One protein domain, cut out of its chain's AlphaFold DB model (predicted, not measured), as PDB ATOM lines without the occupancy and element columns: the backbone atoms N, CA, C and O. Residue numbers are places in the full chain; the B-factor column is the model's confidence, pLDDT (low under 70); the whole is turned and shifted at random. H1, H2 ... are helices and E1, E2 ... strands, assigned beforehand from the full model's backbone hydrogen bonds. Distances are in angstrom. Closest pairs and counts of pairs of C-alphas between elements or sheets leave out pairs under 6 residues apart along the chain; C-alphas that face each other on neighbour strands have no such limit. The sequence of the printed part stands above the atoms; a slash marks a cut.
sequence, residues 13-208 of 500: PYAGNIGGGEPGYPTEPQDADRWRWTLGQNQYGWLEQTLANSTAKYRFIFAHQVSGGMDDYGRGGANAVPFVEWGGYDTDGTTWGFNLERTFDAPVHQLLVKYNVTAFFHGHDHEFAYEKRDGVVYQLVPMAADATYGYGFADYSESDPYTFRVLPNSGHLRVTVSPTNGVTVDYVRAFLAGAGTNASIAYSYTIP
ATOM      1  N   PRO A  13     106.584 143.874 122.322       69.12
ATOM      2  CA  PRO A  13     107.962 143.555 122.000       69.12
ATOM      3  C   PRO A  13     108.711 143.316 123.319       69.12
ATOM      4  O   PRO A  13     108.469 144.017 124.303       69.12
ATOM      5  N   TYR A  14     109.600 142.320 123.334       69.94
ATOM      6  CA  TYR A  14     110.483 141.947 124.456       69.94
ATOM      7  C   TYR A  14     109.850 141.166 125.617       69.94
ATOM      8  O   TYR A  14     108.674 141.310 125.965       69.94
ATOM      9  N   ALA A  15     110.687 140.356 126.275       59.19
ATOM     10  CA  ALA A  15     110.300 139.601 127.456       59.19
ATOM     11  C   ALA A  15     110.450 140.415 128.767       59.19
ATOM     12  O   ALA A  15     111.459 141.085 128.983       59.19
ATOM     13  N   GLY A  16     109.485 140.320 129.691       60.16
ATOM     14  CA  GLY A  16     109.582 140.888 131.053       60.16
ATOM     15  C   GLY A  16     109.074 142.333 131.233       60.16
ATOM     16  O   GLY A  16     108.218 142.801 130.490       60.16
ATOM     17  N   ASN A  17     109.547 143.043 132.273       54.72
ATOM     18  CA  ASN A  17     109.092 144.402 132.661       54.72
ATOM     19  C   ASN A  17     109.940 145.552 132.084       54.72
ATOM     20  O   ASN A  17     109.719 146.719 132.413       54.72
ATOM     21  N   ILE A  18     110.917 145.231 131.247       52.94
ATOM     22  CA  ILE A  18     111.881 146.189 130.711       52.94
ATOM     23  C   ILE A  18     111.189 146.950 129.567       52.94
ATOM     24  O   ILE A  18     110.685 146.327 128.640       52.94
ATOM     25  N   GLY A  19     111.080 148.278 129.673       52.00
ATOM     26  CA  GLY A  19     110.550 149.137 128.599       52.00
ATOM     27  C   GLY A  19     109.092 149.597 128.697       52.00
ATOM     28  O   GLY A  19     108.589 150.168 127.737       52.00
ATOM     29  N   GLY A  20     108.413 149.413 129.835       51.25
ATOM     30  CA  GLY A  20     107.068 149.987 130.035       51.25
ATOM     31  C   GLY A  20     106.079 149.094 130.777       51.25
ATOM     32  O   GLY A  20     104.906 149.044 130.425       51.25
ATOM     33  N   GLY A  21     106.533 148.352 131.790       45.53
ATOM     34  CA  GLY A  21     105.619 147.687 132.712       45.53
ATOM     35  C   GLY A  21     105.033 148.697 133.691       45.53
ATOM     36  O   GLY A  21     105.606 148.904 134.761       45.53
ATOM     37  N   GLU A  22     103.896 149.312 133.360       49.91
ATOM     38  CA  GLU A  22     103.060 149.874 134.419       49.91
ATOM     39  C   GLU A  22     102.729 148.742 135.414       49.91
ATOM     40  O   GLU A  22     102.381 147.631 134.988       49.91
ATOM     41  N   PRO A  23     102.868 148.959 136.735       46.69
ATOM     42  CA  PRO A  23     102.487 147.963 137.728       46.69
ATOM     43  C   PRO A  23     101.003 147.597 137.555       46.69
ATOM     44  O   PRO A  23     100.130 148.373 137.930       46.69
ATOM     45  N   GLY A  24     100.706 146.431 136.967       52.25
ATOM     46  CA  GLY A  24      99.324 145.999 136.711       52.25
ATOM     47  C   GLY A  24      99.085 145.146 135.460       52.25
ATOM     48  O   GLY A  24      98.044 144.499 135.395       52.25
ATOM     49  N   TYR A  25     100.038 145.066 134.519       52.56
ATOM     50  CA  TYR A  25      99.882 144.315 133.254       52.56
ATOM     51  C   TYR A  25     100.868 143.130 133.074       52.56
ATOM     52  O   TYR A  25     101.620 143.093 132.102       52.56
ATOM     53  N   PRO A  26     100.917 142.133 133.983       52.62
ATOM     54  CA  PRO A  26     101.849 141.003 133.879       52.62
ATOM     55  C   PRO A  26     101.434 139.910 132.871       52.62
ATOM     56  O   PRO A  26     102.138 138.911 132.754       52.62
ATOM     57  N   THR A  27     100.299 140.054 132.174       54.31
ATOM     58  CA  THR A  27      99.695 138.987 131.348       54.31
ATOM     59  C   THR A  27      99.620 139.287 129.854       54.31
ATOM     60  O   THR A  27      99.021 138.501 129.124       54.31
ATOM     61  N   GLU A  28     100.186 140.400 129.382       59.78
ATOM     62  CA  GLU A  28     100.236 140.654 127.940       59.78
ATOM     63  C   GLU A  28     101.121 139.587 127.270       59.78
ATOM     64  O   GLU A  28     102.245 139.363 127.740       59.78
ATOM     65  N   PRO A  29     100.643 138.907 126.208       63.47
ATOM     66  CA  PRO A  29     101.476 138.005 125.424       63.47
ATOM     67  C   PRO A  29     102.746 138.742 124.977       63.47
ATOM     68  O   PRO A  29     102.705 139.935 124.677       63.47
ATOM     69  N   GLN A  30     103.878 138.042 124.974       68.56
ATOM     70  CA  GLN A  30     105.178 138.586 124.575       68.56
ATOM     71  C   GLN A  30     105.678 137.808 123.371       68.56
ATOM     72  O   GLN A  30     105.521 136.587 123.319       68.56
ATOM     73  N   ASP A  31     106.293 138.518 122.431       70.62
ATOM     74  CA  ASP A  31     106.887 137.906 121.254       70.62
ATOM     75  C   ASP A  31     108.272 138.493 120.984       70.62
ATOM     76  O   ASP A  31     108.424 139.658 120.603       70.62
ATOM     77  N   ALA A  32     109.288 137.677 121.264       74.06
ATOM     78  CA  ALA A  32     110.690 138.033 121.084       74.06
ATOM     79  C   ALA A  32     111.147 137.880 119.625       74.06
ATOM     80  O   ALA A  32     112.277 138.238 119.301       74.06
ATOM     81  N   ASP A  33     110.288 137.363 118.742       86.12
ATOM     82  CA  ASP A  33     110.573 137.353 117.318       86.12
ATOM     83  C   ASP A  33     110.567 138.787 116.770       86.12
ATOM     84  O   ASP A  33     109.522 139.426 116.606       86.12
ATOM     85  N   ARG A  34     111.767 139.293 116.473       87.88
ATOM     86  CA  ARG A  34     111.992 140.664 116.001       87.88
ATOM     87  C   ARG A  34     111.389 140.917 114.619       87.88
ATOM     88  O   ARG A  34     111.161 142.071 114.268       87.88
ATOM     89  N   TRP A  35     111.028 139.870 113.871       89.88
ATOM     90  CA  TRP A  35     110.220 140.012 112.660       89.88
ATOM     91  C   TRP A  35     108.766 140.379 112.935       89.88
ATOM     92  O   TRP A  35     108.081 140.842 112.030       89.88
ATOM     93  N   ARG A  36     108.261 140.265 114.162       87.94
ATOM     94  CA  ARG A  36     106.908 140.744 114.498       87.94
ATOM     95  C   ARG A  36     106.880 142.207 114.910       87.94
ATOM     96  O   ARG A  36     105.806 142.805 115.027       87.94
ATOM     97  N   TRP A  37     108.050 142.804 115.099       89.06
ATOM     98  CA  TRP A  37     108.184 144.231 115.328       89.06
ATOM     99  C   TRP A  37     108.146 144.918 113.971       89.06
ATOM    100  O   TRP A  37     108.894 144.555 113.060       89.06
ATOM    101  N   THR A  38     107.171 145.803 113.772       91.19
ATOM    102  CA  THR A  38     106.838 146.236 112.421       91.19
ATOM    103  C   THR A  38     106.245 147.632 112.362       91.19
ATOM    104  O   THR A  38     105.301 147.977 113.080       91.19
ATOM    105  N   LEU A  39     106.734 148.388 111.378       93.62
ATOM    106  CA  LEU A  39     106.086 149.590 110.873       93.62
ATOM    107  C   LEU A  39     104.692 149.295 110.322       93.62
ATOM    108  O   LEU A  39     103.877 150.206 110.277       93.62
ATOM    109  N   GLY A  40     104.426 148.067 109.871       93.44
ATOM    110  CA  GLY A  40     103.205 147.648 109.192       93.44
ATOM    111  C   GLY A  40     103.070 148.182 107.765       93.44
ATOM    112  O   GLY A  40     103.550 149.264 107.419       93.44
ATOM    113  N   GLN A  41     102.346 147.434 106.925       93.25
ATOM    114  CA  GLN A  41     102.167 147.748 105.498       93.25
ATOM    115  C   GLN A  41     101.634 149.165 105.253       93.25
ATOM    116  O   GLN A  41     102.067 149.837 104.320       93.25
ATOM    117  N   ASN A  42     100.710 149.638 106.092       95.31
ATOM    118  CA  ASN A  42     100.107 150.957 105.916       95.31
ATOM    119  C   ASN A  42     101.114 152.086 106.168       95.31
ATOM    120  O   ASN A  42     101.149 153.048 105.401       95.31
ATOM    121  N   GLN A  43     101.940 151.977 107.213       96.62
ATOM    122  CA  GLN A  43     102.930 153.007 107.523       96.62
ATOM    123  C   GLN A  43     104.104 152.960 106.546       96.62
ATOM    124  O   GLN A  43     104.542 154.011 106.087       96.62
ATOM    125  N   TYR A  44     104.566 151.758 106.178       96.69
ATOM    126  CA  TYR A  44     105.580 151.576 105.138       96.69
ATOM    127  C   TYR A  44     105.110 152.171 103.803       96.69
ATOM    128  O   TYR A  44     105.803 152.994 103.209       96.69
ATOM    129  N   GLY A  45     103.893 151.829 103.364       96.81
ATOM    130  CA  GLY A  45     103.325 152.348 102.120       96.81
ATOM    131  C   GLY A  45     103.134 153.866 102.148       96.81
ATOM    132  O   GLY A  45     103.419 154.543 101.162       96.81
ATOM    133  N   TRP A  46     102.716 154.427 103.287       97.19
ATOM    134  CA  TRP A  46     102.653 155.878 103.475       97.19
ATOM    135  C   TRP A  46     104.038 156.537 103.405       97.19
ATOM    136  O   TRP A  46     104.187 157.579 102.757       97.19
ATOM    137  N   LEU A  47     105.050 155.942 104.045       96.94
ATOM    138  CA  LEU A  47     106.435 156.411 104.022       96.94
ATOM    139  C   LEU A  47     106.966 156.429 102.585       96.94
ATOM    140  O   LEU A  47     107.436 157.471 102.129       96.94
ATOM    141  N   GLU A  48     106.823 155.324 101.851       96.69
ATOM    142  CA  GLU A  48     107.236 155.226 100.449       96.69
ATOM    143  C   GLU A  48     106.525 156.259  99.573       96.69
ATOM    144  O   GLU A  48     107.185 157.023  98.867       96.69
ATOM    145  N   GLN A  49     105.195 156.356  99.653       97.31
ATOM    146  CA  GLN A  49     104.433 157.324  98.860       97.31
ATOM    147  C   GLN A  49     104.829 158.767  99.180       97.31
ATOM    148  O   GLN A  49     104.930 159.602  98.281       97.31
ATOM    149  N   THR A  50     105.072 159.082 100.450       96.88
ATOM    150  CA  THR A  50     105.477 160.431 100.853       96.88
ATOM    151  C   THR A  50     106.886 160.756 100.358       96.88
ATOM    152  O   THR A  50     107.125 161.860  99.867       96.88
ATOM    153  N   LEU A  51     107.817 159.801 100.434       94.94
ATOM    154  CA  LEU A  51     109.176 159.959  99.915       94.94
ATOM    155  C   LEU A  51     109.186 160.117  98.389       94.94
ATOM    156  O   LEU A  51     109.836 161.035  97.883       94.94
ATOM    157  N   ALA A  52     108.421 159.286  97.679       93.19
ATOM    158  CA  ALA A  52     108.302 159.306  96.225       93.19
ATOM    159  C   ALA A  52     107.730 160.625  95.691       93.19
ATOM    160  O   ALA A  52     108.182 161.124  94.665       93.19
ATOM    161  N   ASN A  53     106.764 161.208  96.406       94.50
ATOM    162  CA  ASN A  53     106.113 162.454  96.003       94.50
ATOM    163  C   ASN A  53     106.820 163.718  96.530       94.50
ATOM    164  O   ASN A  53     106.422 164.835  96.196       94.50
ATOM    165  N   SER A  54     107.861 163.579  97.357       92.12
ATOM    166  CA  SER A  54     108.568 164.723  97.934       92.12
ATOM    167  C   SER A  54     109.527 165.373  96.936       92.12
ATOM    168  O   SER A  54     110.520 164.775  96.510       92.12
ATOM    169  N   THR A  55     109.294 166.656  96.661       88.12
ATOM    170  CA  THR A  55     110.210 167.544  95.924       88.12
ATOM    171  C   THR A  55     111.188 168.291  96.839       88.12
ATOM    172  O   THR A  55     111.973 169.116  96.368       88.12
ATOM    173  N   ALA A  56     111.152 168.033  98.151       88.88
ATOM    174  CA  ALA A  56     112.023 168.702  99.107       88.88
ATOM    175  C   ALA A  56     113.495 168.352  98.853       88.88
ATOM    176  O   ALA A  56     113.845 167.197  98.608       88.88
ATOM    177  N   LYS A  57     114.370 169.363  98.963       83.62
ATOM    178  CA  LYS A  57     115.814 169.185  98.775       83.62
ATOM    179  C   LYS A  57     116.421 168.256  99.824       83.62
ATOM    180  O   LYS A  57     117.296 167.478  99.486       83.62
ATOM    181  N   TYR A  58     115.939 168.334 101.063       91.75
ATOM    182  CA  TYR A  58     116.343 167.465 102.163       91.75
ATOM    183  C   TYR A  58     115.149 166.654 102.646       91.75
ATOM    184  O   TYR A  58     114.032 167.172 102.732       91.75
ATOM    185  N   ARG A  59     115.390 165.391 102.993       93.81
ATOM    186  CA  ARG A  59     114.378 164.480 103.531       93.81
ATOM    187  C   ARG A  59     114.854 163.980 104.887       93.81
ATOM    188  O   ARG A  59     115.859 163.281 104.962       93.81
ATOM    189  N   PHE A  60     114.138 164.358 105.943       97.50
ATOM    190  CA  PHE A  60     114.418 163.899 107.301       97.50
ATOM    191  C   PHE A  60     113.337 162.949 107.774       97.50
ATOM    192  O   PHE A  60     112.141 163.246 107.640       97.50
ATOM    193  N   ILE A  61     113.763 161.846 108.368       97.88
ATOM    194  CA  ILE A  61     112.892 160.908 109.063       97.88
ATOM    195  C   ILE A  61     113.242 160.961 110.545       97.88
ATOM    196  O   ILE A  61     114.410 161.068 110.898       97.88
ATOM    197  N   PHE A  62     112.222 160.927 111.388       97.56
ATOM    198  CA  PHE A  62     112.330 160.898 112.835       97.56
ATOM    199  C   PHE A  62     111.602 159.656 113.334       97.56
ATOM    200  O   PHE A  62     110.462 159.419 112.933       97.56
ATOM    201  N   ALA A  63     112.239 158.884 114.199       95.75
ATOM    202  CA  ALA A  63     111.623 157.762 114.897       95.75
ATOM    203  C   ALA A  63     112.169 157.696 116.322       95.75
ATOM    204  O   ALA A  63     113.144 158.374 116.640       95.75
ATOM    205  N   HIS A  64     111.562 156.894 117.193       92.62
ATOM    206  CA  HIS A  64     112.162 156.666 118.506       92.62
ATOM    207  C   HIS A  64     113.421 155.782 118.395       92.62
ATOM    208  O   HIS A  64     114.429 156.115 119.007       92.62
ATOM    209  N   GLN A  65     113.412 154.766 117.526       90.94
ATOM    210  CA  GLN A  65     114.517 153.851 117.223       90.94
ATOM    211  C   GLN A  65     114.260 153.165 115.868       90.94
ATOM    212  O   GLN A  65     113.239 153.432 115.222       90.94
ATOM    213  N   VAL A  66     115.169 152.299 115.415       91.56
ATOM    214  CA  VAL A  66     114.930 151.449 114.239       91.56
ATOM    215  C   VAL A  66     113.961 150.300 114.574       91.56
ATOM    216  O   VAL A  66     113.909 149.811 115.702       91.56
ATOM    217  N   SER A  67     113.189 149.828 113.596       90.25
ATOM    218  CA  SER A  67     112.368 148.621 113.784       90.25
ATOM    219  C   SER A  67     113.285 147.393 113.869       90.25
ATOM    220  O   SER A  67     114.122 147.194 112.990       90.25
ATOM    221  N   GLY A  68     113.176 146.594 114.938       86.38
ATOM    222  CA  GLY A  68     114.023 145.415 115.172       86.38
ATOM    223  C   GLY A  68     115.301 145.653 115.984       86.38
ATOM    224  O   GLY A  68     115.527 144.964 116.976       86.38
ATOM    225  N   GLY A  69     116.131 146.623 115.593       85.06
ATOM    226  CA  GLY A  69     117.396 146.940 116.278       85.06
ATOM    227  C   GLY A  69     118.504 145.894 116.129       85.06
ATOM    228  O   GLY A  69     118.397 144.944 115.356       85.06
ATOM    229  N   MET A  70     119.590 146.063 116.885       85.12
ATOM    230  CA  MET A  70     120.674 145.075 117.016       85.12
ATOM    231  C   MET A  70     120.362 143.997 118.057       85.12
ATOM    232  O   MET A  70     120.810 142.860 117.914       85.12
ATOM    233  N   ASP A  71     119.555 144.333 119.060       81.88
ATOM    234  CA  ASP A  71     119.299 143.512 120.238       81.88
ATOM    235  C   ASP A  71     117.800 143.343 120.538       81.88
ATOM    236  O   ASP A  71     116.922 143.862 119.837       81.88
ATOM    237  N   ASP A  72     117.516 142.637 121.633       72.06
ATOM    238  CA  ASP A  72     116.175 142.445 122.187       72.06
ATOM    239  C   ASP A  72     115.636 143.714 122.875       72.06
ATOM    240  O   ASP A  72     114.879 143.626 123.839       72.06
ATOM    241  N   TYR A  73     116.049 144.904 122.438       76.06
ATOM    242  CA  TYR A  73     115.515 146.181 122.902       76.06
ATOM    243  C   TYR A  73     115.375 147.211 121.769       76.06
ATOM    244  O   TYR A  73     114.990 148.349 122.004       76.06
ATOM    245  N   GLY A  74     115.602 146.811 120.510       77.50
ATOM    246  CA  GLY A  74     115.398 147.697 119.363       77.50
ATOM    247  C   GLY A  74     116.475 148.773 119.202       77.50
ATOM    248  O   GLY A  74     116.245 149.736 118.472       77.50
ATOM    249  N   ARG A  75     117.630 148.618 119.864       86.12
ATOM    250  CA  ARG A  75     118.701 149.625 119.886       86.12
ATOM    251  C   ARG A  75     119.516 149.673 118.602       86.12
ATOM    252  O   ARG A  75     119.563 148.707 117.834       86.12
ATOM    253  N   GLY A  76     120.231 150.778 118.425       87.81
ATOM    254  CA  GLY A  76     121.229 150.953 117.386       87.81
ATOM    255  C   GLY A  76     120.778 151.854 116.243       87.81
ATOM    256  O   GLY A  76     119.598 152.153 116.055       87.81
ATOM    257  N   GLY A  77     121.754 152.296 115.453       92.94
ATOM    258  CA  GLY A  77     121.543 153.123 114.267       92.94
ATOM    259  C   GLY A  77     122.049 152.426 113.010       92.94
ATOM    260  O   GLY A  77     121.461 151.445 112.550       92.94
ATOM    261  N   ALA A  78     123.150 152.910 112.443       93.94
ATOM    262  CA  ALA A  78     123.708 152.375 111.201       93.94
ATOM    263  C   ALA A  78     124.155 150.906 111.322       93.94
ATOM    264  O   ALA A  78     124.040 150.144 110.356       93.94
ATOM    265  N   ASN A  79     124.618 150.484 112.500       91.00
ATOM    266  CA  ASN A  79     124.975 149.086 112.766       91.00
ATOM    267  C   ASN A  79     123.753 148.154 112.833       91.00
ATOM    268  O   ASN A  79     123.862 146.983 112.473       91.00
ATOM    269  N   ALA A  80     122.578 148.670 113.206       91.38
ATOM    270  CA  ALA A  80     121.331 147.905 113.237       91.38
ATOM    271  C   ALA A  80     120.735 147.668 111.844       91.38
ATOM    272  O   ALA A  80     119.859 146.822 111.674       91.38
ATOM    273  N   VAL A  81     121.220 148.407 110.841       93.44
ATOM    274  CA  VAL A  81     120.668 148.389 109.489       93.44
ATOM    275  C   VAL A  81     120.526 147.005 108.874       93.44
ATOM    276  O   VAL A  81     119.510 146.846 108.226       93.44
ATOM    277  N   PRO A  82     121.434 146.017 109.022       93.19
ATOM    278  CA  PRO A  82     121.293 144.731 108.338       93.19
ATOM    279  C   PRO A  82     120.057 143.932 108.767       93.19
ATOM    280  O   PRO A  82     119.587 143.094 107.998       93.19
ATOM    281  N   PHE A  83     119.544 144.165 109.975       94.06
ATOM    282  CA  PHE A  83     118.642 143.233 110.635       94.06
ATOM    283  C   PHE A  83     117.164 143.484 110.321       94.06
ATOM    284  O   PHE A  83     116.691 144.612 110.160       94.06
ATOM    285  N   VAL A  84     116.443 142.372 110.270       93.75
ATOM    286  CA  VAL A  84     114.999 142.176 110.174       93.75
ATOM    287  C   VAL A  84     114.306 143.129 109.201       93.75
ATOM    288  O   VAL A  84     114.751 143.289 108.069       93.75
ATOM    289  N   GLU A  85     113.202 143.764 109.589       94.12
ATOM    290  CA  GLU A  85     112.454 144.682 108.726       94.12
ATOM    291  C   GLU A  85     113.305 145.837 108.176       94.12
ATOM    292  O   GLU A  85     113.027 146.352 107.086       94.12
ATOM    293  N   TRP A  86     114.342 146.246 108.910       95.44
ATOM    294  CA  TRP A  86     115.143 147.401 108.540       95.44
ATOM    295  C   TRP A  86     116.105 147.116 107.382       95.44
ATOM    296  O   TRP A  86     116.203 147.958 106.489       95.44
ATOM    297  N   GLY A  87     116.756 145.944 107.355       93.44
ATOM    298  CA  GLY A  87     117.737 145.579 106.311       93.44
ATOM    299  C   GLY A  87     117.557 144.244 105.621       93.44
ATOM    300  O   GLY A  87     118.156 144.039 104.566       93.44
ATOM    301  N   GLY A  88     116.730 143.366 106.176       94.19
ATOM    302  CA  GLY A  88     116.258 142.149 105.536       94.19
ATOM    303  C   GLY A  88     116.882 140.837 106.008       94.19
ATOM    304  O   GLY A  88     116.331 139.779 105.692       94.19
ATOM    305  N   TYR A  89     117.986 140.872 106.757       95.44
ATOM    306  CA  TYR A  89     118.601 139.664 107.311       95.44
ATOM    307  C   TYR A  89     117.991 139.280 108.656       95.44
ATOM    308  O   TYR A  89     117.589 140.139 109.428       95.44
ATOM    309  N   ASP A  90     117.964 137.996 108.976       93.19
ATOM    310  CA  ASP A  90     117.582 137.515 110.296       93.19
ATOM    311  C   ASP A  90     118.540 138.029 111.377       93.19
ATOM    312  O   ASP A  90     119.580 138.642 111.123       93.19
ATOM    313  N   THR A  91     118.190 137.752 112.629       90.38
ATOM    314  CA  THR A  91     118.969 138.168 113.802       90.38
ATOM    315  C   THR A  91     120.375 137.554 113.870       90.38
ATOM    316  O   THR A  91     121.205 138.037 114.634       90.38
ATOM    317  N   ASP A  92     120.667 136.539 113.046       89.69
ATOM    318  CA  ASP A  92     122.007 135.968 112.861       89.69
ATOM    319  C   ASP A  92     122.924 136.824 111.958       89.69
ATOM    320  O   ASP A  92     124.127 136.572 111.884       89.69
ATOM    321  N   GLY A  93     122.369 137.830 111.268       88.44
ATOM    322  CA  GLY A  93     123.083 138.723 110.354       88.44
ATOM    323  C   GLY A  93     123.528 138.094 109.030       88.44
ATOM    324  O   GLY A  93     124.262 138.733 108.279       88.44
ATOM    325  N   THR A  94     123.114 136.861 108.730       90.81
ATOM    326  CA  THR A  94     123.579 136.092 107.561       90.81
ATOM    327  C   THR A  94     122.451 135.496 106.722       90.81
ATOM    328  O   THR A  94     122.593 135.399 105.500       90.81
ATOM    329  N   THR A  95     121.318 135.143 107.328       94.62
ATOM    330  CA  THR A  95     120.178 134.526 106.639       94.62
ATOM    331  C   THR A  95     119.234 135.600 106.107       94.62
ATOM    332  O   THR A  95     118.828 136.488 106.845       94.62
ATOM    333  N   TRP A  96     118.882 135.572 104.818       94.75
ATOM    334  CA  TRP A  96     117.942 136.547 104.244       94.75
ATOM    335  C   TRP A  96     116.487 136.143 104.528       94.75
ATOM    336  O   TRP A  96     115.954 135.258 103.854       94.75
ATOM    337  N   GLY A  97     115.845 136.808 105.493       93.56
ATOM    338  CA  GLY A  97     114.467 136.527 105.924       93.56
ATOM    339  C   GLY A  97     113.396 137.423 105.289       93.56
ATOM    340  O   GLY A  97     112.219 137.072 105.267       93.56
ATOM    341  N   PHE A  98     113.781 138.556 104.697       95.56
ATOM    342  CA  PHE A  98     112.843 139.610 104.284       95.56
ATOM    343  C   PHE A  98     111.668 139.147 103.417       95.56
ATOM    344  O   PHE A  98     110.525 139.504 103.680       95.56
ATOM    345  N   ASN A  99     111.938 138.340 102.387       93.81
ATOM    346  CA  ASN A  99     110.913 137.917 101.427       93.81
ATOM    347  C   ASN A  99     109.909 136.923 102.028       93.81
ATOM    348  O   ASN A  99     108.846 136.704 101.449       93.81
ATOM    349  N   LEU A 100     110.277 136.279 103.136       95.38
ATOM    350  CA  LEU A 100     109.383 135.410 103.888       95.38
ATOM    351  C   LEU A 100     108.505 136.238 104.831       95.38
ATOM    352  O   LEU A 100     107.306 135.996 104.932       95.38
ATOM    353  N   GLU A 101     109.110 137.227 105.485       94.50
ATOM    354  CA  GLU A 101     108.516 137.927 106.622       94.50
ATOM    355  C   GLU A 101     107.794 139.228 106.245       94.50
ATOM    356  O   GLU A 101     107.050 139.788 107.057       94.50
ATOM    357  N   ARG A 102     107.999 139.756 105.029       93.88
ATOM    358  CA  ARG A 102     107.437 141.039 104.585       93.88
ATOM    359  C   ARG A 102     106.874 141.002 103.172       93.88
ATOM    360  O   ARG A 102     107.378 140.341 102.275       93.88
ATOM    361  N   THR A 103     105.843 141.820 102.976       93.50
ATOM    362  CA  THR A 103     105.229 142.139 101.674       93.50
ATOM    363  C   THR A 103     105.641 143.517 101.152       93.50
ATOM    364  O   THR A 103     105.010 144.057 100.248       93.50
ATOM    365  N   PHE A 104     106.646 144.127 101.775       94.12
ATOM    366  CA  PHE A 104     107.180 145.434 101.401       94.12
ATOM    367  C   PHE A 104     108.022 145.301 100.126       94.12
ATOM    368  O   PHE A 104     108.644 144.265  99.898       94.12
ATOM    369  N   ASP A 105     108.098 146.367  99.329       90.19
ATOM    370  CA  ASP A 105     108.872 146.363  98.079       90.19
ATOM    371  C   ASP A 105     110.392 146.242  98.311       90.19
ATOM    372  O   ASP A 105     111.116 145.744  97.446       90.19
ATOM    373  N   ALA A 106     110.891 146.704  99.461       93.88
ATOM    374  CA  ALA A 106     112.278 146.567  99.905       93.88
ATOM    375  C   ALA A 106     112.377 146.776 101.429       93.88
ATOM    376  O   ALA A 106     111.464 147.372 102.013       93.88
ATOM    377  N   PRO A 107     113.467 146.341 102.094       96.75
ATOM    378  CA  PRO A 107     113.666 146.679 103.498       96.75
ATOM    379  C   PRO A 107     113.776 148.193 103.699       96.75
ATOM    380  O   PRO A 107     114.086 148.951 102.769       96.75
ATOM    381  N   VAL A 108     113.467 148.651 104.914       96.81
ATOM    382  CA  VAL A 108     113.266 150.084 105.195       96.81
ATOM    383  C   VAL A 108     114.497 150.907 104.823       96.81
ATOM    384  O   VAL A 108     114.353 151.966 104.215       96.81
ATOM    385  N   HIS A 109     115.706 150.427 105.113       95.75
ATOM    386  CA  HIS A 109     116.933 151.138 104.768       95.75
ATOM    387  C   HIS A 109     117.093 151.328 103.251       95.75
ATOM    388  O   HIS A 109     117.390 152.428 102.791       95.75
ATOM    389  N   GLN A 110     116.821 150.299 102.452       92.62
ATOM    390  CA  GLN A 110     116.892 150.361 100.994       92.62
ATOM    391  C   GLN A 110     115.851 151.335 100.428       92.62
ATOM    392  O   GLN A 110     116.137 152.034  99.454       92.62
ATOM    393  N   LEU A 111     114.680 151.456 101.064       94.31
ATOM    394  CA  LEU A 111     113.715 152.513 100.757       94.31
ATOM    395  C   LEU A 111     114.301 153.911 101.036       94.31
ATOM    396  O   LEU A 111     114.142 154.823 100.217       94.31
ATOM    397  N   LEU A 112     115.015 154.087 102.156       95.00
ATOM    398  CA  LEU A 112     115.662 155.360 102.503       95.00
ATOM    399  C   LEU A 112     116.730 155.746 101.470       95.00
ATOM    400  O   LEU A 112     116.771 156.897 101.025       95.00
ATOM    401  N   VAL A 113     117.548 154.778 101.049       88.69
ATOM    402  CA  VAL A 113     118.573 154.945 100.008       88.69
ATOM    403  C   VAL A 113     117.928 155.297  98.665       88.69
ATOM    404  O   VAL A 113     118.287 156.308  98.059       88.69
ATOM    405  N   LYS A 114     116.913 154.532  98.228       86.25
ATOM    406  CA  LYS A 114     116.173 154.737  96.963       86.25
ATOM    407  C   LYS A 114     115.680 156.175  96.804       86.25
ATOM    408  O   LYS A 114     115.757 156.739  95.714       86.25
ATOM    409  N   TYR A 115     115.194 156.779  97.887       86.75
ATOM    410  CA  TYR A 115     114.641 158.132  97.871       86.75
ATOM    411  C   TYR A 115     115.597 159.217  98.386       86.75
ATOM    412  O   TYR A 115     115.169 160.356  98.603       86.75
ATOM    413  N   ASN A 116     116.892 158.912  98.516       84.44
ATOM    414  CA  ASN A 116     117.931 159.847  98.957       84.44
ATOM    415  C   ASN A 116     117.544 160.562 100.263       84.44
ATOM    416  O   ASN A 116     117.498 161.799 100.329       84.44
ATOM    417  N   VAL A 117     117.180 159.790 101.287       94.00
ATOM    418  CA  VAL A 117     116.921 160.333 102.623       94.00
ATOM    419  C   VAL A 117     118.201 160.949 103.175       94.00
ATOM    420  O   VAL A 117     119.254 160.326 103.189       94.00
ATOM    421  N   THR A 118     118.107 162.201 103.619       93.62
ATOM    422  CA  THR A 118     119.255 162.978 104.097       93.62
ATOM    423  C   THR A 118     119.719 162.492 105.462       93.62
ATOM    424  O   THR A 118     120.910 162.286 105.672       93.62
ATOM    425  N   ALA A 119     118.780 162.335 106.395       96.75
ATOM    426  CA  ALA A 119     119.074 161.853 107.734       96.75
ATOM    427  C   ALA A 119     117.863 161.146 108.350       96.75
ATOM    428  O   ALA A 119     116.720 161.593 108.202       96.75
ATOM    429  N   PHE A 120     118.149 160.070 109.068       98.06
ATOM    430  CA  PHE A 120     117.273 159.399 110.007       98.06
ATOM    431  C   PHE A 120     117.711 159.784 111.425       98.06
ATOM    432  O   PHE A 120     118.793 159.415 111.877       98.06
ATOM    433  N   PHE A 121     116.885 160.571 112.105       98.06
ATOM    434  CA  PHE A 121     117.079 160.953 113.495       98.06
ATOM    435  C   PHE A 121     116.333 159.973 114.391       98.06
ATOM    436  O   PHE A 121     115.128 159.770 114.218       98.06
ATOM    437  N   HIS A 122     117.031 159.408 115.366       95.94
ATOM    438  CA  HIS A 122     116.437 158.482 116.324       95.94
ATOM    439  C   HIS A 122     116.949 158.716 117.736       95.94
ATOM    440  O   HIS A 122     117.886 159.475 117.918       95.94
ATOM    441  N   GLY A 123     116.302 158.146 118.744       91.94
ATOM    442  CA  GLY A 123     116.673 158.276 120.151       91.94
ATOM    443  C   GLY A 123     116.836 156.903 120.790       91.94
ATOM    444  O   GLY A 123     117.499 156.044 120.223       91.94
ATOM    445  N   HIS A 124     116.204 156.715 121.953       90.62
ATOM    446  CA  HIS A 124     116.170 155.470 122.733       90.62
ATOM    447  C   HIS A 124     117.481 155.113 123.459       90.62
ATOM    448  O   HIS A 124     117.446 154.818 124.653       90.62
ATOM    449  N   ASP A 125     118.631 155.276 122.805       91.12
ATOM    450  CA  ASP A 125     119.909 154.726 123.292       91.12
ATOM    451  C   ASP A 125     120.691 155.673 124.226       91.12
ATOM    452  O   ASP A 125     121.723 155.328 124.792       91.12
ATOM    453  N   HIS A 126     120.145 156.866 124.478       92.12
ATOM    454  CA  HIS A 126     120.638 157.807 125.492       92.12
ATOM    455  C   HIS A 126     122.125 158.179 125.337       92.12
ATOM    456  O   HIS A 126     122.848 158.283 126.325       92.12
ATOM    457  N   GLU A 127     122.574 158.460 124.121       92.69
ATOM    458  CA  GLU A 127     123.881 159.062 123.850       92.69
ATOM    459  C   GLU A 127     123.833 159.890 122.561       92.69
ATOM    460  O   GLU A 127     122.804 159.958 121.891       92.69
ATOM    461  N   PHE A 128     124.907 160.605 122.230       96.75
ATOM    462  CA  PHE A 128     125.045 161.235 120.919       96.75
ATOM    463  C   PHE A 128     125.900 160.329 120.041       96.75
ATOM    464  O   PHE A 128     127.055 160.084 120.383       96.75
ATOM    465  N   ALA A 129     125.379 159.924 118.885       96.81
ATOM    466  CA  ALA A 129     126.158 159.237 117.862       96.81
ATOM    467  C   ALA A 129     125.872 159.831 116.480       96.81
ATOM    468  O   ALA A 129     124.713 159.994 116.091       96.81
ATOM    469  N   TYR A 130     126.934 160.184 115.757       96.94
ATOM    470  CA  TYR A 130     126.873 160.551 114.346       96.94
ATOM    471  C   TYR A 130     127.393 159.384 113.510       96.94
ATOM    472  O   TYR A 130     128.590 159.086 113.530       96.94
ATOM    473  N   GLU A 131     126.496 158.747 112.764       95.56
ATOM    474  CA  GLU A 131     126.808 157.639 111.870       95.56
ATOM    475  C   GLU A 131     126.392 157.954 110.425       95.56
ATOM    476  O   GLU A 131     125.478 158.747 110.163       95.56
ATOM    477  N   LYS A 132     127.032 157.301 109.451       90.38
ATOM    478  CA  LYS A 132     126.635 157.377 108.036       90.38
ATOM    479  C   LYS A 132     126.765 156.010 107.380       90.38
ATOM    480  O   LYS A 132     127.807 155.368 107.472       90.38
ATOM    481  N   ARG A 133     125.724 155.607 106.653       87.25
ATOM    482  CA  ARG A 133     125.688 154.346 105.910       87.25
ATOM    483  C   ARG A 133     124.893 154.502 104.621       87.25
ATOM    484  O   ARG A 133     123.804 155.068 104.635       87.25
ATOM    485  N   ASP A 134     125.477 154.054 103.511       83.56
ATOM    486  CA  ASP A 134     124.850 154.046 102.180       83.56
ATOM    487  C   ASP A 134     124.273 155.417 101.756       83.56
ATOM    488  O   ASP A 134     123.239 155.529 101.104       83.56
ATOM    489  N   GLY A 135     124.954 156.497 102.156       81.00
ATOM    490  CA  GLY A 135     124.555 157.880 101.869       81.00
ATOM    491  C   GLY A 135     123.515 158.478 102.826       81.00
ATOM    492  O   GLY A 135     123.273 159.682 102.754       81.00
ATOM    493  N   VAL A 136     122.960 157.691 103.752       91.38
ATOM    494  CA  VAL A 136     122.004 158.138 104.775       91.38
ATOM    495  C   VAL A 136     122.739 158.401 106.090       91.38
ATOM    496  O   VAL A 136     123.516 157.568 106.561       91.38
ATOM    497  N   VAL A 137     122.498 159.560 106.706       96.00
ATOM    498  CA  VAL A 137     122.968 159.834 108.073       96.00
ATOM    499  C   VAL A 137     122.041 159.166 109.082       96.00
ATOM    500  O   VAL A 137     120.836 159.404 109.045       96.00
ATOM    501  N   TYR A 138     122.604 158.383 109.998       97.50
ATOM    502  CA  TYR A 138     121.923 157.874 111.187       97.50
ATOM    503  C   TYR A 138     122.394 158.720 112.369       97.50
ATOM    504  O   TYR A 138     123.557 158.674 112.757       97.50
ATOM    505  N   GLN A 139     121.516 159.590 112.864       98.19
ATOM    506  CA  GLN A 139     121.847 160.511 113.945       98.19
ATOM    507  C   GLN A 139     121.079 160.123 115.203       98.19
ATOM    508  O   GLN A 139     119.874 160.376 115.302       98.19
ATOM    509  N   LEU A 140     121.802 159.586 116.184       97.31
ATOM    510  CA  LEU A 140     121.259 159.335 117.507       97.31
ATOM    511  C   LEU A 140     121.161 160.651 118.290       97.31
ATOM    512  O   LEU A 140     122.132 161.400 118.443       97.31
ATOM    513  N   VAL A 141     119.963 160.952 118.765       96.31
ATOM    514  CA  VAL A 141     119.618 162.139 119.532       96.31
ATOM    515  C   VAL A 141     119.828 161.830 121.018       96.31
ATOM    516  O   VAL A 141     119.173 160.931 121.551       96.31
ATOM    517  N   PRO A 142     120.690 162.596 121.708       94.69
ATOM    518  CA  PRO A 142     121.022 162.345 123.104       94.69
ATOM    519  C   PRO A 142     119.841 162.608 124.031       94.69
ATOM    520  O   PRO A 142     118.919 163.371 123.722       94.69
ATOM    521  N   MET A 143     119.910 162.024 125.226       93.44
ATOM    522  CA  MET A 143     118.941 162.304 126.273       93.44
ATOM    523  C   MET A 143     119.103 163.756 126.745       93.44
ATOM    524  O   MET A 143     120.189 164.199 127.136       93.44
ATOM    525  N   ALA A 144     118.004 164.510 126.722       90.31
ATOM    526  CA  ALA A 144     118.034 165.947 126.992       90.31
ATOM    527  C   ALA A 144     118.352 166.302 128.451       90.31
ATOM    528  O   ALA A 144     118.916 167.363 128.713       90.31
ATOM    529  N   ALA A 145     117.995 165.423 129.389       86.00
ATOM    530  CA  ALA A 145     118.102 165.667 130.822       86.00
ATOM    531  C   ALA A 145     118.538 164.394 131.563       86.00
ATOM    532  O   ALA A 145     117.735 163.722 132.203       86.00
ATOM    533  N   ASP A 146     119.825 164.082 131.469       89.06
ATOM    534  CA  ASP A 146     120.490 162.999 132.187       89.06
ATOM    535  C   ASP A 146     121.578 163.591 133.096       89.06
ATOM    536  O   ASP A 146     122.656 163.993 132.661       89.06
ATOM    537  N   ALA A 147     121.298 163.643 134.396       87.88
ATOM    538  CA  ALA A 147     122.205 164.248 135.366       87.88
ATOM    539  C   ALA A 147     123.535 163.486 135.536       87.88
ATOM    540  O   ALA A 147     124.422 163.986 136.230       87.88
ATOM    541  N   THR A 148     123.684 162.301 134.934       91.06
ATOM    542  CA  THR A 148     124.941 161.542 134.956       91.06
ATOM    543  C   THR A 148     125.941 162.023 133.906       91.06
ATOM    544  O   THR A 148     127.139 161.807 134.082       91.06
ATOM    545  N   TYR A 149     125.475 162.693 132.844       92.94
ATOM    546  CA  TYR A 149     126.291 163.116 131.699       92.94
ATOM    547  C   TYR A 149     127.158 161.985 131.120       92.94
ATOM    548  O   TYR A 149     128.301 162.220 130.719       92.94
ATOM    549  N   GLY A 150     126.641 160.753 131.152       92.50
ATOM    550  CA  GLY A 150     127.334 159.541 130.725       92.50
ATOM    551  C   GLY A 150     126.951 159.087 129.317       92.50
ATOM    552  O   GLY A 150     126.297 159.810 128.567       92.50
ATOM    553  N   TYR A 151     127.360 157.867 128.973       91.62
ATOM    554  CA  TYR A 151     127.118 157.231 127.669       91.62
ATOM    555  C   TYR A 151     125.846 156.372 127.632       91.62
ATOM    556  O   TYR A 151     125.747 155.486 126.804       91.62
ATOM    557  N   GLY A 152     124.879 156.590 128.531       86.19
ATOM    558  CA  GLY A 152     123.638 155.810 128.525       86.19
ATOM    559  C   GLY A 152     123.899 154.299 128.572       86.19
ATOM    560  O   GLY A 152     124.331 153.788 129.607       86.19
ATOM    561  N   PHE A 153     123.637 153.617 127.453       85.00
ATOM    562  CA  PHE A 153     123.868 152.179 127.266       85.00
ATOM    563  C   PHE A 153     125.248 151.823 126.678       85.00
ATOM    564  O   PHE A 153     125.681 150.687 126.849       85.00
ATOM    565  N   ALA A 154     125.975 152.796 126.115       88.50
ATOM    566  CA  ALA A 154     127.309 152.656 125.529       88.50
ATOM    567  C   ALA A 154     127.374 151.636 124.377       88.50
ATOM    568  O   ALA A 154     128.297 150.822 124.308       88.50
ATOM    569  N   ASP A 155     126.399 151.702 123.468       87.12
ATOM    570  CA  ASP A 155     126.227 150.745 122.365       87.12
ATOM    571  C   ASP A 155     126.967 151.158 121.077       87.12
ATOM    572  O   ASP A 155     126.933 150.442 120.073       87.12
ATOM    573  N   TYR A 156     127.651 152.306 121.091       92.62
ATOM    574  CA  TYR A 156     128.308 152.891 119.922       92.62
ATOM    575  C   TYR A 156     129.810 153.041 120.136       92.62
ATOM    576  O   TYR A 156     130.265 153.518 121.178       92.62
ATOM    577  N   SER A 157     130.591 152.724 119.102       91.69
ATOM    578  CA  SER A 157     132.041 152.893 119.118       91.69
ATOM    579  C   SER A 157     132.546 153.622 117.878       91.69
ATOM    580  O   SER A 157     132.191 153.269 116.760       91.69
ATOM    581  N   GLU A 158     133.465 154.581 118.044       91.44
ATOM    582  CA  GLU A 158     134.195 155.206 116.920       91.44
ATOM    583  C   GLU A 158     135.158 154.222 116.215       91.44
ATOM    584  O   GLU A 158     135.779 154.568 115.213       91.44
ATOM    585  N   SER A 159     135.301 152.989 116.722       88.56
ATOM    586  CA  SER A 159     135.957 151.897 115.990       88.56
ATOM    587  C   SER A 159     135.054 151.234 114.949       88.56
ATOM    588  O   SER A 159     135.559 150.482 114.115       88.56
ATOM    589  N   ASP A 160     133.740 151.452 115.018       85.62
ATOM    590  CA  ASP A 160     132.791 150.865 114.076       85.62
ATOM    591  C   ASP A 160     132.878 151.578 112.723       85.62
ATOM    592  O   ASP A 160     132.987 152.805 112.670       85.62
ATOM    593  N   PRO A 161     132.773 150.845 111.602       81.62
ATOM    594  CA  PRO A 161     133.029 151.397 110.271       81.62
ATOM    595  C   PRO A 161     132.047 152.498 109.845       81.62
ATOM    596  O   PRO A 161     132.333 153.230 108.900       81.62
ATOM    597  N   TYR A 162     130.895 152.615 110.511       88.50
ATOM    598  CA  TYR A 162     129.854 153.590 110.185       88.50
ATOM    599  C   TYR A 162     129.769 154.756 111.177       88.50
ATOM    600  O   TYR A 162     129.048 155.716 110.901       88.50
ATOM    601  N   THR A 163     130.495 154.699 112.298       91.12
ATOM    602  CA  THR A 163     130.368 155.643 113.416       91.12
ATOM    603  C   THR A 163     131.497 156.661 113.395       91.12
ATOM    604  O   THR A 163     132.660 156.343 113.614       91.12
ATOM    605  N   PHE A 164     131.151 157.926 113.171       88.94
ATOM    606  CA  PHE A 164     132.120 159.016 113.048       88.94
ATOM    607  C   PHE A 164     132.374 159.733 114.366       88.94
ATOM    608  O   PHE A 164     133.441 160.318 114.563       88.94
ATOM    609  N   ARG A 165     131.368 159.771 115.243       95.75
ATOM    610  CA  ARG A 165     131.487 160.456 116.527       95.75
ATOM    611  C   ARG A 165     130.535 159.885 117.556       95.75
ATOM    612  O   ARG A 165     129.346 159.797 117.265       95.75
ATOM    613  N   VAL A 166     131.035 159.635 118.766       96.44
ATOM    614  CA  VAL A 166     130.213 159.297 119.937       96.44
ATOM    615  C   VAL A 166     130.513 160.271 121.073       96.44
ATOM    616  O   VAL A 166     131.672 160.547 121.388       96.44
ATOM    617  N   LEU A 167     129.478 160.841 121.690       96.31
ATOM    618  CA  LEU A 167     129.617 161.778 122.805       96.31
ATOM    619  C   LEU A 167     128.602 161.482 123.910       96.31
ATOM    620  O   LEU A 167     127.477 161.070 123.625       96.31
ATOM    621  N   PRO A 168     128.966 161.750 125.174       95.38
ATOM    622  CA  PRO A 168     128.077 161.493 126.289       95.38
ATOM    623  C   PRO A 168     126.969 162.547 126.372       95.38
ATOM    624  O   PRO A 168     127.134 163.681 125.905       95.38
ATOM    625  N   ASN A 169     125.890 162.194 127.065       94.00
ATOM    626  CA  ASN A 169     124.801 163.087 127.452       94.00
ATOM    627  C   ASN A 169     125.277 164.303 128.280       94.00
ATOM    628  O   ASN A 169     126.398 164.372 128.777       94.00
ATOM    629  N   SER A 170     124.459 165.327 128.516       95.00
ATOM    630  CA  SER A 170     123.101 165.564 128.017       95.00
ATOM    631  C   SER A 170     123.070 166.743 127.074       95.00
ATOM    632  O   SER A 170     123.960 167.599 127.082       95.00
ATOM    633  N   GLY A 171     122.000 166.825 126.294       95.38
ATOM    634  CA  GLY A 171     121.721 168.000 125.492       95.38
ATOM    635  C   GLY A 171     120.699 167.734 124.406       95.38
ATOM    636  O   GLY A 171     119.972 166.751 124.440       95.38
ATOM    637  N   HIS A 172     120.654 168.624 123.430       96.44
ATOM    638  CA  HIS A 172     119.763 168.512 122.284       96.44
ATOM    639  C   HIS A 172     120.529 168.800 121.000       96.44
ATOM    640  O   HIS A 172     121.609 169.393 121.016       96.44
ATOM    641  N   LEU A 173     119.946 168.405 119.875       98.12
ATOM    642  CA  LEU A 173     120.454 168.793 118.569       98.12
ATOM    643  C   LEU A 173     119.819 170.109 118.135       98.12
ATOM    644  O   LEU A 173     118.607 170.300 118.248       98.12
ATOM    645  N   ARG A 174     120.634 171.004 117.589       98.19
ATOM    646  CA  ARG A 174     120.175 172.160 116.825       98.19
ATOM    647  C   ARG A 174     120.487 171.904 115.360       98.19
ATOM    648  O   ARG A 174     121.648 171.825 114.977       98.19
ATOM    649  N   VAL A 175     119.440 171.767 114.552       97.81
ATOM    650  CA  VAL A 175     119.560 171.485 113.118       97.81
ATOM    651  C   VAL A 175     119.285 172.760 112.324       97.81
ATOM    652  O   VAL A 175     118.182 173.303 112.369       97.81
ATOM    653  N   THR A 176     120.286 173.232 111.587       96.75
ATOM    654  CA  THR A 176     120.213 174.413 110.722       96.75
ATOM    655  C   THR A 176     120.202 173.973 109.264       96.75
ATOM    656  O   THR A 176     121.174 173.407 108.773       96.75
ATOM    657  N   VAL A 177     119.108 174.240 108.548       95.19
ATOM    658  CA  VAL A 177     118.936 173.810 107.151       95.19
ATOM    659  C   VAL A 177     119.170 174.983 106.208       95.19
ATOM    660  O   VAL A 177     118.436 175.969 106.234       95.19
ATOM    661  N   SER A 178     120.164 174.854 105.334       86.94
ATOM    662  CA  SER A 178     120.471 175.815 104.279       86.94
ATOM    663  C   SER A 178     120.315 175.174 102.897       86.94
ATOM    664  O   SER A 178     120.914 174.130 102.624       86.94
ATOM    665  N   PRO A 179     119.577 175.796 101.960       77.44
ATOM    666  CA  PRO A 179     119.512 175.318 100.581       77.44
ATOM    667  C   PRO A 179     120.878 175.265  99.884       77.44
ATOM    668  O   PRO A 179     121.056 174.446  98.983       77.44
ATOM    669  N   THR A 180     121.828 176.117 100.278       72.88
ATOM    670  CA  THR A 180     123.152 176.233  99.644       72.88
ATOM    671  C   THR A 180     124.254 175.565 100.449       72.88
ATOM    672  O   THR A 180     125.124 174.934  99.864       72.88
ATOM    673  N   ASN A 181     124.208 175.675 101.777       73.94
ATOM    674  CA  ASN A 181     125.335 175.300 102.635       73.94
ATOM    675  C   ASN A 181     125.177 173.912 103.263       73.94
ATOM    676  O   ASN A 181     126.081 173.476 103.962       73.94
ATOM    677  N   GLY A 182     124.056 173.224 103.037       85.88
ATOM    678  CA  GLY A 182     123.802 171.924 103.654       85.88
ATOM    679  C   GLY A 182     122.905 171.998 104.888       85.88
ATOM    680  O   GLY A 182     122.228 172.994 105.143       85.88
ATOM    681  N   VAL A 183     122.901 170.915 105.655       92.94
ATOM    682  CA  VAL A 183     122.228 170.757 106.944       92.94
ATOM    683  C   VAL A 183     123.302 170.678 108.010       92.94
ATOM    684  O   VAL A 183     123.983 169.662 108.114       92.94
ATOM    685  N   THR A 184     123.458 171.727 108.801       94.19
ATOM    686  CA  THR A 184     124.360 171.711 109.952       94.19
ATOM    687  C   THR A 184     123.622 171.148 111.159       94.19
ATOM    688  O   THR A 184     122.506 171.573 111.455       94.19
ATOM    689  N   VAL A 185     124.230 170.193 111.852       97.38
ATOM    690  CA  VAL A 185     123.707 169.593 113.079       97.38
ATOM    691  C   VAL A 185     124.698 169.874 114.198       97.38
ATOM    692  O   VAL A 185     125.810 169.349 114.201       97.38
ATOM    693  N   ASP A 186     124.280 170.705 115.147       97.94
ATOM    694  CA  ASP A 186     125.048 171.026 116.344       97.94
ATOM    695  C   ASP A 186     124.538 170.199 117.522       97.94
ATOM    696  O   ASP A 186     123.350 170.250 117.854       97.94
ATOM    697  N   TYR A 187     125.435 169.504 118.216       98.19
ATOM    698  CA  TYR A 187     125.136 168.946 119.526       98.19
ATOM    699  C   TYR A 187     125.328 170.011 120.609       98.19
ATOM    700  O   TYR A 187     126.453 170.357 120.977       98.19
ATOM    701  N   VAL A 188     124.217 170.528 121.131       97.94
ATOM    702  CA  VAL A 188     124.175 171.574 122.155       97.94
ATOM    703  C   VAL A 188     124.013 170.936 123.531       97.94
ATOM    704  O   VAL A 188     122.965 170.368 123.843       97.94
ATOM    705  N   ARG A 189     125.037 171.057 124.379       96.50
ATOM    706  CA  ARG A 189     125.046 170.458 125.717       96.50
ATOM    707  C   ARG A 189     124.095 171.164 126.675       96.50
ATOM    708  O   ARG A 189     123.982 172.391 126.667       96.50
ATOM    709  N   ALA A 190     123.464 170.374 127.533       95.31
ATOM    710  CA  ALA A 190     122.665 170.829 128.658       95.31
ATOM    711  C   ALA A 190     123.352 170.409 129.961       95.31
ATOM    712  O   ALA A 190     123.646 169.232 130.143       95.31
ATOM    713  N   PHE A 191     123.597 171.367 130.857       94.38
ATOM    714  CA  PHE A 191     124.199 171.119 132.168       94.38
ATOM    715  C   PHE A 191     123.406 171.814 133.272       94.38
ATOM    716  O   PHE A 191     122.979 172.962 133.121       94.38
ATOM    717  N   LEU A 192     123.266 171.136 134.411       93.38
ATOM    718  CA  LEU A 192     122.874 171.766 135.669       93.38
ATOM    719  C   LEU A 192     123.960 172.746 136.135       93.38
ATOM    720  O   LEU A 192     125.136 172.626 135.777       93.38
ATOM    721  N   ALA A 193     123.570 173.715 136.963       92.62
ATOM    722  CA  ALA A 193     124.495 174.703 137.508       92.62
ATOM    723  C   ALA A 193     125.685 174.021 138.211       92.62
ATOM    724  O   ALA A 193     125.500 173.177 139.084       92.62
ATOM    725  N   GLY A 194     126.905 174.391 137.813       91.06
ATOM    726  CA  GLY A 194     128.149 173.834 138.357       91.06
ATOM    727  C   GLY A 194     128.615 172.508 137.740       91.06
ATOM    728  O   GLY A 194     129.734 172.100 138.026       91.06
ATOM    729  N   ALA A 195     127.818 171.858 136.880       91.06
ATOM    730  CA  ALA A 195     128.181 170.582 136.246       91.06
ATOM    731  C   ALA A 195     128.899 170.733 134.890       91.06
ATOM    732  O   ALA A 195     129.518 169.790 134.407       91.06
ATOM    733  N   GLY A 196     128.827 171.914 134.269       90.75
ATOM    734  CA  GLY A 196     129.462 172.205 132.985       90.75
ATOM    735  C   GLY A 196     128.977 173.523 132.381       90.75
ATOM    736  O   GLY A 196     128.228 174.277 133.009       90.75
ATOM    737  N   THR A 197     129.401 173.805 131.149       94.38
ATOM    738  CA  THR A 197     128.999 175.016 130.415       94.38
ATOM    739  C   THR A 197     127.704 174.762 129.658       94.38
ATOM    740  O   THR A 197     127.701 174.152 128.590       94.38
ATOM    741  N   ASN A 198     126.583 175.231 130.204       94.12
ATOM    742  CA  ASN A 198     125.284 175.074 129.559       94.12
ATOM    743  C   ASN A 198     125.249 175.748 128.170       94.12
ATOM    744  O   ASN A 198     125.816 176.824 127.983       94.12
ATOM    745  N   ALA A 199     124.556 175.123 127.217       94.00
ATOM    746  CA  ALA A 199     124.401 175.558 125.826       94.00
ATOM    747  C   ALA A 199     125.686 175.610 124.971       94.00
ATOM    748  O   ALA A 199     125.661 176.164 123.869       94.00
ATOM    749  N   SER A 200     126.794 175.010 125.420       95.62
ATOM    750  CA  SER A 200     127.991 174.851 124.585       95.62
ATOM    751  C   SER A 200     127.746 173.862 123.440       95.62
ATOM    752  O   SER A 200     127.175 172.794 123.669       95.62
ATOM    753  N   ILE A 201     128.234 174.167 122.237       97.62
ATOM    754  CA  ILE A 201     128.261 173.215 121.118       97.62
ATOM    755  C   ILE A 201     129.421 172.239 121.353       97.62
ATOM    756  O   ILE A 201     130.580 172.639 121.295       97.62
ATOM    757  N   ALA A 202     129.116 170.976 121.655       95.69
ATOM    758  CA  ALA A 202     130.123 169.931 121.859       95.69
ATOM    759  C   ALA A 202     130.620 169.320 120.544       95.69
ATOM    760  O   ALA A 202     131.744 168.828 120.481       95.69
ATOM    761  N   TYR A 203     129.786 169.342 119.507       96.81
ATOM    762  CA  TYR A 203     130.130 168.865 118.175       96.81
ATOM    763  C   TYR A 203     129.235 169.522 117.134       96.81
ATOM    764  O   TYR A 203     128.091 169.856 117.433       96.81
ATOM    765  N   SER A 204     129.759 169.705 115.930       93.38
ATOM    766  CA  SER A 204     129.022 170.234 114.789       93.38
ATOM    767  C   SER A 204     129.489 169.515 113.535       93.38
ATOM    768  O   SER A 204     130.692 169.351 113.330       93.38
ATOM    769  N   TYR A 205     128.549 169.090 112.700       89.75
ATOM    770  CA  TYR A 205     128.838 168.559 111.371       89.75
ATOM    771  C   TYR A 205     127.832 169.104 110.362       89.75
ATOM    772  O   TYR A 205     126.756 169.572 110.730       89.75
ATOM    773  N   THR A 206     128.184 169.075 109.077       87.88
ATOM    774  CA  THR A 206     127.303 169.544 108.000       87.88
ATOM    775  C   THR A 206     127.093 168.455 106.961       87.88
ATOM    776  O   THR A 206     128.047 167.950 106.377       87.88
ATOM    777  N   ILE A 207     125.829 168.115 106.708       86.75
ATOM    778  CA  ILE A 207     125.413 167.259 105.599       86.75
ATOM    779  C   ILE A 207     125.283 168.150 104.359       86.75
ATOM    780  O   ILE A 207     124.462 169.069 104.378       86.75
ATOM    781  N   PRO A 208     126.047 167.936 103.280       77.62
ATOM    782  CA  PRO A 208     125.965 168.795 102.105       77.62
ATOM    783  C   PRO A 208     124.580 168.709 101.431       77.62
ATOM    784  O   PRO A 208     123.844 167.736 101.626       77.62
TER     785      PRO A 208
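This is residues 13 to 208 of the 500 residues of the protein "Big-1 domain-containing protein" of Candidatus Sulfotelmatomonas gaucii (UniProt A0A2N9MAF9). Amid little regular structure stands a sandwich, two sheets partly face to face: E1 E2 E4 E3 E5, mixed, and E6 E7 E8, antiparallel; helices H1 to H4 lie beyond the larger. Of 196 printed residues 75 are in named elements, class mixed: H1 E1 H2 H3 H4, E2 to E8. It is compact, radius of gyration of the C-alphas 17.7 A, spanning 52 by 47 by 31 A.

Find the hairpin E3, residues 128 to 133, and E4, 136 to 140, with N 138 and O 131 2.9 A apart. H4, residues 108 to 114, only grazes the larger sheet. H1, residues 40 to 53, is close but not clearly touching H4: their closest C-alphas, 48 and 111, are 7.0 A apart. In both, every O i to N i+4 pair is within hydrogen-bond range.

Find C-alpha 40 at (103.205, 147.648, 109.192); from there H1 runs 20.0 A to C-alpha 53 at (106.113, 162.454, 96.003).

The printed part has no cut; residues 13 to 30 are under pLDDT 70.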